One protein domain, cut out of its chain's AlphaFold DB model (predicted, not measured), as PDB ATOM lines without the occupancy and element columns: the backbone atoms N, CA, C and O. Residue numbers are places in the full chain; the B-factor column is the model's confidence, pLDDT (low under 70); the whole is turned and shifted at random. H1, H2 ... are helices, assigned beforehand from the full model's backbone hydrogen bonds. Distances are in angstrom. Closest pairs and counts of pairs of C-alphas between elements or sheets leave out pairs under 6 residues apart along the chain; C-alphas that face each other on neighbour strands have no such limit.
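Overview. This is residues 42 to 135 of the 515 residues of an uncharacterized protein of Firmicutes bacterium (UniProt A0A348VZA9). One long helix, H1, is the core; H4 and the short H3 cross it near its middle, while H2 folds back from its last part to make an open V with it. Residues 42 to 47 stick out at one end of H1. The printed part has 94 residues, with four named helices, H1, H2, H3 and H4 along the chain, and no named strand; the class is all helix. It is compact, with a radius of gyration of the C-alphas of 14.0 A and spans of 47 by 33 by 22 A.

Arrangement. H1, residues 43 to 67, is the hub, touching three helices. With its residues 53 to 62 alone it touches H4, residues 119 to 135, opposite ways at a steep tilt of 51 degrees; the closest C-alphas, of Phe 57 and Val 125, are 5.2 A apart. With residues 55 to 58 alone it touches H3, residues 107 to 115, the same way at a steep tilt of 66 degrees, closest at the C-alphas of Val 58 and Ala 111, 6.3 A. H1 and H2, residues 77 to 95, only just touch, with 3 pairs of C-alphas within 8 A, the closest those of Val 66 and Phe 81, 7.2 A; they run opposite ways at a steep tilt of 52 degrees. H3 and H4 touch only at the corner, and only just, with 3 pairs within 8 A; the C-alphas of Ala 115 and Asn 122 are closest, 5.5 A. H2 is apart from H3 and H4. The helix packing is mostly crossed, with no touching pair at a shallow tilt. In H1, H2, H3 and H4 every O i to N i+4 pair is within hydrogen-bond range.

Along the chain. H1 begins at C-alpha 43 (-22.263, -51.129, -9.942) and is 35.9 A long. H2 is 26.9 A, H3 11.7 A and H4 24.1 A, ending at C-alpha 135 (-24.917, -41.592, 7.021).

Size, cuts and confidence. The C-alphas farthest apart are those of Asp 42 and Lys 75, 47.3 A. The printed part has no cut, and the link from H2 to H3 is long. Residues 66 to 85 and 104 to 117 have pLDDT under 70.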
ATOM      1  N   ASP A  42     -26.792 -49.733  -9.527       82.38
ATOM      2  CA  ASP A  42     -25.857 -49.940 -10.638       82.38
ATOM      3  C   ASP A  42     -24.400 -49.913 -10.143       82.38
ATOM      4  O   ASP A  42     -23.935 -48.921  -9.578       82.38
ATOM      5  N   ASP A  43     -23.662 -51.004 -10.359       82.50
ATOM      6  CA  ASP A  43     -22.263 -51.129  -9.942       82.50
ATOM      7  C   ASP A  43     -21.335 -50.141 -10.665       82.50
ATOM      8  O   ASP A  43     -20.396 -49.621 -10.052       82.50
ATOM      9  N   TYR A  44     -21.616 -49.820 -11.932       81.81
ATOM     10  CA  TYR A  44     -20.849 -48.814 -12.669       81.81
ATOM     11  C   TYR A  44     -21.035 -47.426 -12.048       81.81
ATOM     12  O   TYR A  44     -20.080 -46.661 -11.854       81.81
ATOM     13  N   GLU A  45     -22.269 -47.104 -11.676       85.88
ATOM     14  CA  GLU A  45     -22.581 -45.842 -11.028       85.88
ATOM     15  C   GLU A  45     -22.031 -45.765  -9.604       85.88
ATOM     16  O   GLU A  45     -21.485 -44.724  -9.234       85.88
ATOM     17  N   LYS A  46     -22.068 -46.857  -8.828       84.69
ATOM     18  CA  LYS A  46     -21.393 -46.930  -7.520       84.69
ATOM     19  C   LYS A  46     -19.920 -46.567  -7.634       84.69
ATOM     20  O   LYS A  46     -19.415 -45.781  -6.834       84.69
ATOM     21  N   GLU A  47     -19.220 -47.104  -8.633       86.56
ATOM     22  CA  GLU A  47     -17.809 -46.783  -8.850       86.56
ATOM     23  C   GLU A  47     -17.620 -45.292  -9.174       86.56
ATOM     24  O   GLU A  47     -16.696 -44.638  -8.676       86.56
ATOM     25  N   LYS A  48     -18.520 -44.726  -9.985       88.62
ATOM     26  CA  LYS A  48     -18.515 -43.303 -10.339       88.62
ATOM     27  C   LYS A  48     -18.778 -42.406  -9.122       88.62
ATOM     28  O   LYS A  48     -18.070 -41.415  -8.945       88.62
ATOM     29  N   ILE A  49     -19.740 -42.772  -8.276       88.69
ATOM     30  CA  ILE A  49     -20.066 -42.096  -7.014       88.69
ATOM     31  C   ILE A  49     -18.879 -42.168  -6.054       88.69
ATOM     32  O   ILE A  49     -18.478 -41.142  -5.516       88.69
ATOM     33  N   ASN A  50     -18.254 -43.335  -5.888       86.12
ATOM     34  CA  ASN A  50     -17.082 -43.486  -5.023       86.12
ATOM     35  C   ASN A  50     -15.933 -42.568  -5.460       86.12
ATOM     36  O   ASN A  50     -15.333 -41.890  -4.628       86.12
ATOM     37  N   LYS A  51     -15.664 -42.480  -6.769       85.44
ATOM     38  CA  LYS A  51     -14.671 -41.535  -7.311       85.44
ATOM     39  C   LYS A  51     -15.050 -40.082  -7.009       85.44
ATOM     40  O   LYS A  51     -14.188 -39.315  -6.599       85.44
ATOM     41  N   LEU A  52     -16.323 -39.719  -7.176       88.56
ATOM     42  CA  LEU A  52     -16.822 -38.375  -6.878       88.56
ATOM     43  C   LEU A  52     -16.650 -38.010  -5.396       88.56
ATOM     44  O   LEU A  52     -16.200 -36.912  -5.079       88.56
ATOM     45  N   LEU A  53     -16.982 -38.940  -4.497       88.31
ATOM     46  CA  LEU A  53     -16.853 -38.753  -3.055       88.31
ATOM     47  C   LEU A  53     -15.389 -38.594  -2.636       88.31
ATOM     48  O   LEU A  53     -15.086 -37.704  -1.846       88.31
ATOM     49  N   ILE A  54     -14.475 -39.399  -3.192       83.38
ATOM     50  CA  ILE A  54     -13.032 -39.252  -2.941       83.38
ATOM     51  C   ILE A  54     -12.581 -37.841  -3.330       83.38
ATOM     52  O   ILE A  54     -11.952 -37.153  -2.526       83.38
ATOM     53  N   ASP A  55     -12.939 -37.388  -4.533       82.62
ATOM     54  CA  ASP A  55     -12.545 -36.069  -5.035       82.62
ATOM     55  C   ASP A  55     -13.110 -34.943  -4.145       82.62
ATOM     56  O   ASP A  55     -12.395 -33.992  -3.813       82.62
ATOM     57  N   TYR A  56     -14.356 -35.081  -3.683       87.06
ATOM     58  CA  TYR A  56     -14.986 -34.163  -2.730       87.06
ATOM     59  C   TYR A  56     -14.262 -34.116  -1.378       87.06
ATOM     60  O   TYR A  56     -13.909 -33.035  -0.902       87.06
ATOM     61  N   PHE A  57     -14.007 -35.266  -0.748       85.56
ATOM     62  CA  PHE A  57     -13.387 -35.298   0.578       85.56
ATOM     63  C   PHE A  57     -11.933 -34.856   0.553       85.56
ATOM     64  O   PHE A  57     -11.485 -34.189   1.488       85.56
ATOM     65  N   VAL A  58     -11.207 -35.135  -0.531       79.75
ATOM     66  CA  VAL A  58      -9.894 -34.529  -0.758       79.75
ATOM     67  C   VAL A  58     -10.029 -33.012  -0.841       79.75
ATOM     68  O   VAL A  58      -9.259 -32.304  -0.194       79.75
ATOM     69  N   PHE A  59     -10.987 -32.502  -1.620       80.44
ATOM     70  CA  PHE A  59     -11.186 -31.064  -1.791       80.44
ATOM     71  C   PHE A  59     -11.445 -30.369  -0.454       80.44
ATOM     72  O   PHE A  59     -10.754 -29.407  -0.114       80.44
ATOM     73  N   VAL A  60     -12.398 -30.879   0.330       81.81
ATOM     74  CA  VAL A  60     -12.760 -30.318   1.636       81.81
ATOM     75  C   VAL A  60     -11.592 -30.418   2.616       81.81
ATOM     76  O   VAL A  60     -11.237 -29.415   3.237       81.81
ATOM     77  N   SER A  61     -10.944 -31.581   2.708       79.44
ATOM     78  CA  SER A  61      -9.831 -31.795   3.642       79.44
ATOM     79  C   SER A  61      -8.629 -30.909   3.309       79.44
ATOM     80  O   SER A  61      -8.056 -30.278   4.197       79.44
ATOM     81  N   LEU A  62      -8.275 -30.783   2.024       75.25
ATOM     82  CA  LEU A  62      -7.229 -29.858   1.584       75.25
ATOM     83  C   LEU A  62      -7.615 -28.412   1.888       75.25
ATOM     84  O   LEU A  62      -6.810 -27.696   2.476       75.25
ATOM     85  N   SER A  63      -8.837 -27.986   1.558       74.94
ATOM     86  CA  SER A  63      -9.318 -26.633   1.866       74.94
ATOM     87  C   SER A  63      -9.248 -26.322   3.365       74.94
ATOM     88  O   SER A  63      -8.890 -25.204   3.737       74.94
ATOM     89  N   GLN A  64      -9.558 -27.285   4.236       76.19
ATOM     90  CA  GLN A  64      -9.481 -27.121   5.690       76.19
ATOM     91  C   GLN A  64      -8.040 -27.064   6.201       76.19
ATOM     92  O   GLN A  64      -7.713 -26.187   6.997       76.19
ATOM     93  N   LEU A  65      -7.154 -27.954   5.741       71.56
ATOM     94  CA  LEU A  65      -5.733 -27.937   6.117       71.56
ATOM     95  C   LEU A  65      -5.051 -26.634   5.691       71.56
ATOM     96  O   LEU A  65      -4.239 -26.074   6.432       71.56
ATOM     97  N   VAL A  66      -5.428 -26.146   4.510       67.75
ATOM     98  CA  VAL A  66      -5.009 -24.862   3.961       67.75
ATOM     99  C   VAL A  66      -5.562 -23.714   4.828       67.75
ATOM    100  O   VAL A  66      -4.830 -22.853   5.303       67.75
ATOM    101  N   SER A  67      -6.847 -23.719   5.163       67.81
ATOM    102  CA  SER A  67      -7.426 -22.638   5.979       67.81
ATOM    103  C   SER A  67      -6.890 -22.606   7.422       67.81
ATOM    104  O   SER A  67      -6.700 -21.532   7.984       67.81
ATOM    105  N   ASN A  68      -6.585 -23.769   8.007       65.81
ATOM    106  CA  ASN A  68      -6.181 -23.908   9.412       65.81
ATOM    107  C   ASN A  68      -4.669 -23.749   9.659       65.81
ATOM    108  O   ASN A  68      -4.229 -23.857  10.803       65.81
ATOM    109  N   GLY A  69      -3.852 -23.547   8.617       58.00
ATOM    110  CA  GLY A  69      -2.403 -23.323   8.748       58.00
ATOM    111  C   GLY A  69      -1.601 -24.498   9.335       58.00
ATOM    112  O   GLY A  69      -0.436 -24.319   9.681       58.00
ATOM    113  N   LYS A  70      -2.203 -25.693   9.449       50.53
ATOM    114  CA  LYS A  70      -1.594 -26.891  10.061       50.53
ATOM    115  C   LYS A  70      -0.480 -27.518   9.221       50.53
ATOM    116  O   LYS A  70       0.298 -28.309   9.739       50.53
ATOM    117  N   ILE A  71      -0.373 -27.152   7.945       54.34
ATOM    118  CA  ILE A  71       0.767 -27.544   7.119       54.34
ATOM    119  C   ILE A  71       1.896 -26.533   7.367       54.34
ATOM    120  O   ILE A  71       1.831 -25.388   6.918       54.34
ATOM    121  N   THR A  72       2.940 -26.940   8.093       42.81
ATOM    122  CA  THR A  72       4.172 -26.157   8.276       42.81
ATOM    123  C   THR A  72       4.917 -26.081   6.944       42.81
ATOM    124  O   THR A  72       5.482 -27.069   6.479       42.81
ATOM    125  N   LEU A  73       4.902 -24.913   6.301       49.69
ATOM    126  CA  LEU A  73       5.364 -24.754   4.917       49.69
ATOM    127  C   LEU A  73       6.608 -23.869   4.779       49.69
ATOM    128  O   LEU A  73       6.809 -22.904   5.521       49.69
ATOM    129  N   LYS A  74       7.431 -24.181   3.770       51.56
ATOM    130  CA  LYS A  74       8.584 -23.371   3.351       51.56
ATOM    131  C   LYS A  74       8.096 -22.181   2.506       51.56
ATOM    132  O   LYS A  74       7.012 -22.202   1.928       51.56
ATOM    133  N   LYS A  75       8.907 -21.119   2.382       44.94
ATOM    134  CA  LYS A  75       8.552 -19.886   1.631       44.94
ATOM    135  C   LYS A  75       8.098 -20.117   0.171       44.94
ATOM    136  O   LYS A  75       7.323 -19.307  -0.329       44.94
ATOM    137  N   SER A  76       8.541 -21.194  -0.488       50.16
ATOM    138  CA  SER A  76       8.125 -21.614  -1.841       50.16
ATOM    139  C   SER A  76       6.655 -22.035  -1.938       50.16
ATOM    140  O   SER A  76       6.047 -21.903  -2.998       50.16
ATOM    141  N   ASP A  77       6.052 -22.491  -0.840       49.94
ATOM    142  CA  ASP A  77       4.749 -23.162  -0.883       49.94
ATOM    143  C   ASP A  77       3.585 -22.174  -0.681       49.94
ATOM    144  O   ASP A  77       2.439 -22.454  -1.025       49.94
ATOM    145  N   ARG A  78       3.881 -20.958  -0.201       54.34
ATOM    146  CA  ARG A  78       2.900 -19.878   0.014       54.34
ATOM    147  C   ARG A  78       2.266 -19.390  -1.301       54.34
ATOM    148  O   ARG A  78       1.104 -18.992  -1.319       54.34
ATOM    149  N   LEU A  79       3.018 -19.444  -2.406       53.12
ATOM    150  CA  LEU A  79       2.541 -19.085  -3.749       53.12
ATOM    151  C   LEU A  79       1.591 -20.155  -4.314       53.12
ATOM    152  O   LEU A  79       0.549 -19.834  -4.887       53.12
ATOM    153  N   ILE A  80       1.931 -21.428  -4.085       55.69
ATOM    154  CA  ILE A  80       1.111 -22.595  -4.439       55.69
ATOM    155  C   ILE A  80      -0.227 -22.515  -3.696       55.69
ATOM    156  O   ILE A  80      -1.286 -22.676  -4.291       55.69
ATOM    157  N   PHE A  81      -0.187 -22.142  -2.421       57.41
ATOM    158  CA  PHE A  81      -1.363 -22.007  -1.573       57.41
ATOM    159  C   PHE A  81      -2.342 -20.917  -2.014       57.41
ATOM    160  O   PHE A  81      -3.545 -21.145  -2.080       57.41
ATOM    161  N   ASN A  82      -1.836 -19.730  -2.358       61.59
ATOM    162  CA  ASN A  82      -2.674 -18.644  -2.872       61.59
ATOM    163  C   ASN A  82      -3.305 -19.001  -4.221       61.59
ATOM    164  O   ASN A  82      -4.410 -18.552  -4.519       61.59
ATOM    165  N   THR A  83      -2.613 -19.812  -5.020       61.47
ATOM    166  CA  THR A  83      -3.141 -20.339  -6.282       61.47
ATOM    167  C   THR A  83      -4.268 -21.332  -5.999       61.47
ATOM    168  O   THR A  83      -5.375 -21.140  -6.483       61.47
ATOM    169  N   ILE A  84      -4.042 -22.300  -5.106       63.25
ATOM    170  CA  ILE A  84      -5.048 -23.282  -4.672       63.25
ATOM    171  C   ILE A  84      -6.291 -22.604  -4.060       63.25
ATOM    172  O   ILE A  84      -7.415 -22.942  -4.417       63.25
ATOM    173  N   ASN A  85      -6.123 -21.595  -3.200       66.81
ATOM    174  CA  ASN A  85      -7.245 -20.861  -2.602       66.81
ATOM    175  C   ASN A  85      -8.077 -20.077  -3.626       66.81
ATOM    176  O   ASN A  85      -9.302 -19.985  -3.493       66.81
ATOM    177  N   LYS A  86      -7.434 -19.505  -4.652       70.12
ATOM    178  CA  LYS A  86      -8.144 -18.851  -5.763       70.12
ATOM    179  C   LYS A  86      -8.942 -19.863  -6.578       70.12
ATOM    180  O   LYS A  86     -10.103 -19.588  -6.869       70.12
ATOM    181  N   GLU A  87      -8.367 -21.031  -6.861       72.25
ATOM    182  CA  GLU A  87      -9.065 -22.138  -7.529       72.25
ATOM    183  C   GLU A  87     -10.279 -22.615  -6.712       72.25
ATOM    184  O   GLU A  87     -11.378 -22.736  -7.251       72.25
ATOM    185  N   PHE A  88     -10.141 -22.778  -5.390       76.25
ATOM    186  CA  PHE A  88     -11.262 -23.128  -4.507       76.25
ATOM    187  C   PHE A  88     -12.380 -22.082  -4.521       76.25
ATOM    188  O   PHE A  88     -13.562 -22.426  -4.590       76.25
ATOM    189  N   SER A  89     -12.014 -20.801  -4.484       78.56
ATOM    190  CA  SER A  89     -12.972 -19.692  -4.519       78.56
ATOM    191  C   SER A  89     -13.708 -19.626  -5.861       78.56
ATOM    192  O   SER A  89     -14.923 -19.422  -5.892       78.56
ATOM    193  N   LEU A  90     -12.989 -19.849  -6.966       80.44
ATOM    194  CA  LEU A  90     -13.560 -19.914  -8.308       80.44
ATOM    195  C   LEU A  90     -14.517 -21.101  -8.441       80.44
ATOM    196  O   LEU A  90     -15.628 -20.937  -8.940       80.44
ATOM    197  N   TYR A  91     -14.130 -22.271  -7.933       81.81
ATOM    198  CA  TYR A  91     -14.969 -23.462  -7.976       81.81
ATOM    199  C   TYR A  91     -16.267 -23.276  -7.182       81.81
ATOM    200  O   TYR A  91     -17.351 -23.545  -7.697       81.81
ATOM    201  N   LYS A  92     -16.199 -22.683  -5.981       82.75
ATOM    202  CA  LYS A  92     -17.400 -22.282  -5.228       82.75
ATOM    203  C   LYS A  92     -18.284 -21.309  -6.020       82.75
ATOM    204  O   LYS A  92     -19.506 -21.425  -5.978       82.75
ATOM    205  N   ALA A  93     -17.703 -20.365  -6.762       85.06
ATOM    206  CA  ALA A  93     -18.472 -19.450  -7.611       85.06
ATOM    207  C   ALA A  93     -19.153 -20.161  -8.798       85.06
ATOM    208  O   ALA A  93     -20.256 -19.771  -9.181       85.06
ATOM    209  N   ILE A  94     -18.532 -21.207  -9.352       85.44
ATOM    210  CA  ILE A  94     -19.133 -22.062 -10.386       85.44
ATOM    211  C   ILE A  94     -20.310 -22.851  -9.803       85.44
ATOM    212  O   ILE A  94     -21.392 -22.832 -10.389       85.44
ATOM    213  N   LEU A  95     -20.144 -23.460  -8.624       86.31
ATOM    214  CA  LEU A  95     -21.210 -24.229  -7.973       86.31
ATOM    215  C   LEU A  95     -22.446 -23.381  -7.648       86.31
ATOM    216  O   LEU A  95     -23.565 -23.867  -7.738       86.31
ATOM    217  N   LYS A  96     -22.274 -22.086  -7.346       86.50
ATOM    218  CA  LYS A  96     -23.407 -21.159  -7.170       86.50
ATOM    219  C   LYS A  96     -24.256 -20.986  -8.435       86.50
ATOM    220  O   LYS A  96     -25.421 -20.623  -8.326       86.50
ATOM    221  N   LYS A  97     -23.677 -21.192  -9.624       86.94
ATOM    222  CA  LYS A  97     -24.392 -21.132 -10.912       86.94
ATOM    223  C   LYS A  97     -24.911 -22.498 -11.354       86.94
ATOM    224  O   LYS A  97     -25.927 -22.561 -12.033       86.94
ATOM    225  N   ASN A  98     -24.196 -23.563 -10.999       86.31
ATOM    226  CA  ASN A  98     -24.538 -24.940 -11.322       86.31
ATOM    227  C   ASN A  98     -24.292 -25.816 -10.081       86.31
ATOM    228  O   ASN A  98     -23.148 -26.227  -9.872       86.31
ATOM    229  N   PRO A  99     -25.312 -26.073  -9.242       87.12
ATOM    230  CA  PRO A  99     -25.146 -26.684  -7.925       87.12
ATOM    231  C   PRO A  99     -24.964 -28.203  -8.024       87.12
ATOM    232  O   PRO A  99     -25.666 -28.965  -7.377       87.12
ATOM    233  N   TYR A 100     -24.026 -28.654  -8.848       89.75
ATOM    234  CA  TYR A 100     -23.650 -30.051  -9.005       89.75
ATOM    235  C   TYR A 100     -22.136 -30.139  -8.888       89.75
ATOM    236  O   TYR A 100     -21.401 -29.568  -9.697       89.75
ATOM    237  N   PHE A 101     -21.663 -30.827  -7.852       89.00
ATOM    238  CA  PHE A 101     -20.246 -31.092  -7.675       89.00
ATOM    239  C   PHE A 101     -19.817 -32.111  -8.724       89.00
ATOM    240  O   PHE A 101     -20.360 -33.214  -8.769       89.00
ATOM    241  N   ASP A 102     -18.851 -31.758  -9.561       84.06
ATOM    242  CA  ASP A 102     -18.291 -32.667 -10.557       84.06
ATOM    243  C   ASP A 102     -16.795 -32.877 -10.310       84.06
ATOM    244  O   ASP A 102     -16.154 -32.178  -9.520       84.06
ATOM    245  N   ARG A 103     -16.221 -33.876 -10.975       73.56
ATOM    246  CA  ARG A 103     -14.787 -34.139 -10.875       73.56
ATOM    247  C   ARG A 103     -14.002 -32.972 -11.458       73.56
ATOM    248  O   ARG A 103     -14.252 -32.550 -12.583       73.56
ATOM    249  N   ILE A 104     -13.006 -32.498 -10.717       69.69
ATOM    250  CA  ILE A 104     -12.160 -31.373 -11.125       69.69
ATOM    251  C   ILE A 104     -10.946 -31.928 -11.893       69.69
ATOM    252  O   ILE A 104     -10.083 -32.579 -11.289       69.69
ATOM    253  N   PRO A 105     -10.826 -31.692 -13.214       59.12
ATOM    254  CA  PRO A 105      -9.687 -32.175 -13.991       59.12
ATOM    255  C   PRO A 105      -8.363 -31.630 -13.427       59.12
ATOM    256  O   PRO A 105      -8.239 -30.445 -13.141       59.12
ATOM    257  N   GLY A 106      -7.363 -32.498 -13.232       56.41
ATOM    258  CA  GLY A 106      -6.051 -32.132 -12.668       56.41
ATOM    259  C   GLY A 106      -5.981 -32.127 -11.133       56.41
ATOM    260  O   GLY A 106      -4.927 -32.451 -10.578       56.41
ATOM    261  N   PHE A 107      -7.099 -31.897 -10.434       63.09
ATOM    262  CA  PHE A 107      -7.146 -31.976  -8.970       63.09
ATOM    263  C   PHE A 107      -6.871 -33.398  -8.473       63.09
ATOM    264  O   PHE A 107      -6.142 -33.561  -7.505       63.09
ATOM    265  N   ASN A 108      -7.308 -34.438  -9.194       58.81
ATOM    266  CA  ASN A 108      -7.052 -35.843  -8.826       58.81
ATOM    267  C   ASN A 108      -5.561 -36.206  -8.839       58.81
ATOM    268  O   ASN A 108      -5.122 -37.099  -8.111       58.81
ATOM    269  N   MET A 109      -4.760 -35.516  -9.656       61.06
ATOM    270  CA  MET A 109      -3.309 -35.694  -9.666       61.06
ATOM    271  C   MET A 109      -2.683 -35.042  -8.428       61.06
ATOM    272  O   MET A 109      -1.857 -35.660  -7.761       61.06
ATOM    273  N   ILE A 110      -3.130 -33.832  -8.074       57.78
ATOM    274  CA  ILE A 110      -2.713 -33.113  -6.859       57.78
ATOM    275  C   ILE A 110      -3.168 -33.861  -5.596       57.78
ATOM    276  O   ILE A 110      -2.391 -33.996  -4.654       57.78
ATOM    277  N   ALA A 111      -4.382 -34.412  -5.607       56.62
ATOM    278  CA  ALA A 111      -4.958 -35.281  -4.593       56.62
ATOM    279  C   ALA A 111      -4.051 -36.478  -4.329       56.62
ATOM    280  O   ALA A 111      -3.532 -36.611  -3.228       56.62
ATOM    281  N   LYS A 112      -3.774 -37.291  -5.359       62.03
ATOM    282  CA  LYS A 112      -2.894 -38.466  -5.261       62.03
ATOM    283  C   LYS A 112      -1.483 -38.099  -4.799       62.03
ATOM    284  O   LYS A 112      -0.918 -38.790  -3.953       62.03
ATOM    285  N   MET A 113      -0.913 -37.006  -5.315       60.94
ATOM    286  CA  MET A 113       0.429 -36.558  -4.925       60.94
ATOM    287  C   MET A 113       0.499 -36.085  -3.468       60.94
ATOM    288  O   MET A 113       1.476 -36.396  -2.788       60.94
ATOM    289  N   THR A 114      -0.512 -35.366  -2.977       57.00
ATOM    290  CA  THR A 114      -0.546 -34.845  -1.598       57.00
ATOM    291  C   THR A 114      -0.937 -35.932  -0.589       57.00
ATOM    292  O   THR A 114      -0.289 -36.057   0.447       57.00
ATOM    293  N   ALA A 115      -1.908 -36.785  -0.933       56.59
ATOM    294  CA  ALA A 115      -2.324 -37.986  -0.200       56.59
ATOM    295  C   ALA A 115      -1.146 -38.944   0.040       56.59
ATOM    296  O   ALA A 115      -0.871 -39.345   1.167       56.59
ATOM    297  N   SER A 116      -0.360 -39.244  -1.001       61.19
ATOM    298  CA  SER A 116       0.813 -40.131  -0.882       61.19
ATOM    299  C   SER A 116       1.906 -39.613   0.070       61.19
ATOM    300  O   SER A 116       2.767 -40.381   0.491       61.19
ATOM    301  N   LYS A 117       1.873 -38.320   0.421       63.94
ATOM    302  CA  LYS A 117       2.878 -37.644   1.253       63.94
ATOM    303  C   LYS A 117       2.367 -37.216   2.633       63.94
ATOM    304  O   LYS A 117       3.184 -36.804   3.450       63.94
ATOM    305  N   SER A 118       1.061 -37.296   2.899       70.50
ATOM    306  CA  SER A 118       0.454 -36.874   4.165       70.50
ATOM    307  C   SER A 118      -0.498 -37.943   4.688       70.50
ATOM    308  O   SER A 118      -1.599 -38.125   4.166       70.50
ATOM    309  N   LYS A 119      -0.073 -38.633   5.751       77.69
ATOM    310  CA  LYS A 119      -0.915 -39.603   6.459       77.69
ATOM    311  C   LYS A 119      -2.188 -38.942   7.002       77.69
ATOM    312  O   LYS A 119      -3.268 -39.477   6.812       77.69
ATOM    313  N   GLU A 120      -2.063 -37.740   7.565       75.88
ATOM    314  CA  GLU A 120      -3.189 -36.973   8.118       75.88
ATOM    315  C   GLU A 120      -4.278 -36.683   7.075       75.88
ATOM    316  O   GLU A 120      -5.464 -36.763   7.384       75.88
ATOM    317  N   LEU A 121      -3.894 -36.373   5.831       74.88
ATOM    318  CA  LEU A 121      -4.857 -36.138   4.753       74.88
ATOM    319  C   LEU A 121      -5.567 -37.432   4.337       74.88
ATOM    320  O   LEU A 121      -6.774 -37.404   4.117       74.88
ATOM    321  N   ASN A 122      -4.840 -38.550   4.224       77.06
ATOM    322  CA  ASN A 122      -5.453 -39.844   3.900       77.06
ATOM    323  C   ASN A 122      -6.448 -40.278   4.971       77.06
ATOM    324  O   ASN A 122      -7.556 -40.681   4.629       77.06
ATOM    325  N   ASP A 123      -6.059 -40.155   6.241       82.69
ATOM    326  CA  ASP A 123      -6.905 -40.520   7.374       82.69
ATOM    327  C   ASP A 123      -8.185 -39.660   7.375       82.69
ATOM    328  O   ASP A 123      -9.282 -40.197   7.497       82.69
ATOM    329  N   ALA A 124      -8.076 -38.346   7.119       81.19
ATOM    330  CA  ALA A 124      -9.231 -37.444   7.027       81.19
ATOM    331  C   ALA A 124     -10.171 -37.766   5.849       81.19
ATOM    332  O   ALA A 124     -11.393 -37.732   5.999       81.19
ATOM    333  N   VAL A 125      -9.619 -38.094   4.674       81.44
ATOM    334  CA  VAL A 125     -10.417 -38.474   3.495       81.44
ATOM    335  C   VAL A 125     -11.149 -39.788   3.736       81.44
ATOM    336  O   VAL A 125     -12.342 -39.878   3.451       81.44
ATOM    337  N   GLN A 126     -10.450 -40.792   4.272       84.88
ATOM    338  CA  GLN A 126     -11.032 -42.098   4.559       84.88
ATOM    339  C   GLN A 126     -12.132 -41.992   5.618       84.88
ATOM    340  O   GLN A 126     -13.221 -42.525   5.420       84.88
ATOM    341  N   GLN A 127     -11.884 -41.227   6.683       87.56
ATOM    342  CA  GLN A 127     -12.884 -40.948   7.707       87.56
ATOM    343  C   GLN A 127     -14.129 -40.274   7.108       87.56
ATOM    344  O   GLN A 127     -15.246 -40.723   7.352       87.56
ATOM    345  N   GLY A 128     -13.957 -39.238   6.278       85.94
ATOM    346  CA  GLY A 128     -15.080 -38.547   5.639       85.94
ATOM    347  C   GLY A 128     -15.908 -39.453   4.719       85.94
ATOM    348  O   GLY A 128     -17.139 -39.394   4.733       85.94
ATOM    349  N   LEU A 129     -15.246 -40.331   3.957       84.75
ATOM    350  CA  LEU A 129     -15.903 -41.333   3.111       84.75
ATOM    351  C   LEU A 129     -16.749 -42.308   3.930       84.75
ATOM    352  O   LEU A 129     -17.918 -42.518   3.605       84.75
ATOM    353  N   GLU A 130     -16.172 -42.873   4.990       89.31
ATOM    354  CA  GLU A 130     -16.857 -43.817   5.874       89.31
ATOM    355  C   GLU A 130     -18.052 -43.157   6.571       89.31
ATOM    356  O   GLU A 130     -19.155 -43.704   6.566       89.31
ATOM    357  N   GLU A 131     -17.880 -41.945   7.103       89.69
ATOM    358  CA  GLU A 131     -18.961 -41.172   7.722       89.69
ATOM    359  C   GLU A 131     -20.098 -40.880   6.735       89.69
ATOM    360  O   GLU A 131     -21.274 -41.044   7.073       89.69
ATOM    361  N   PHE A 132     -19.772 -40.491   5.498       87.31
ATOM    362  CA  PHE A 132     -20.770 -40.232   4.462       87.31
ATOM    363  C   PHE A 132     -21.537 -41.491   4.074       87.31
ATOM    364  O   PHE A 132     -22.766 -41.465   4.019       87.31
ATOM    365  N   GLN A 133     -20.829 -42.592   3.816       85.25
ATOM    366  CA  GLN A 133     -21.440 -43.868   3.447       85.25
ATOM    367  C   GLN A 133     -22.343 -44.389   4.569       85.25
ATOM    368  O   GLN A 133     -23.488 -44.760   4.310       85.25
ATOM    369  N   ASN A 134     -21.880 -44.334   5.821       87.56
ATOM    370  CA  ASN A 134     -22.673 -44.722   6.987       87.56
ATOM    371  C   ASN A 134     -23.924 -43.848   7.137       87.56
ATOM    372  O   ASN A 134     -25.024 -44.370   7.347       87.56
ATOM    373  N   LYS A 135     -23.785 -42.526   6.978       86.44
ATOM    374  CA  LYS A 135     -24.917 -41.592   7.021       86.44
ATOM    375  C   LYS A 135     -25.918 -41.877   5.905       86.44
ATOM    376  O   LYS A 135     -27.107 -41.959   6.183       86.44
TER     377      LYS A 135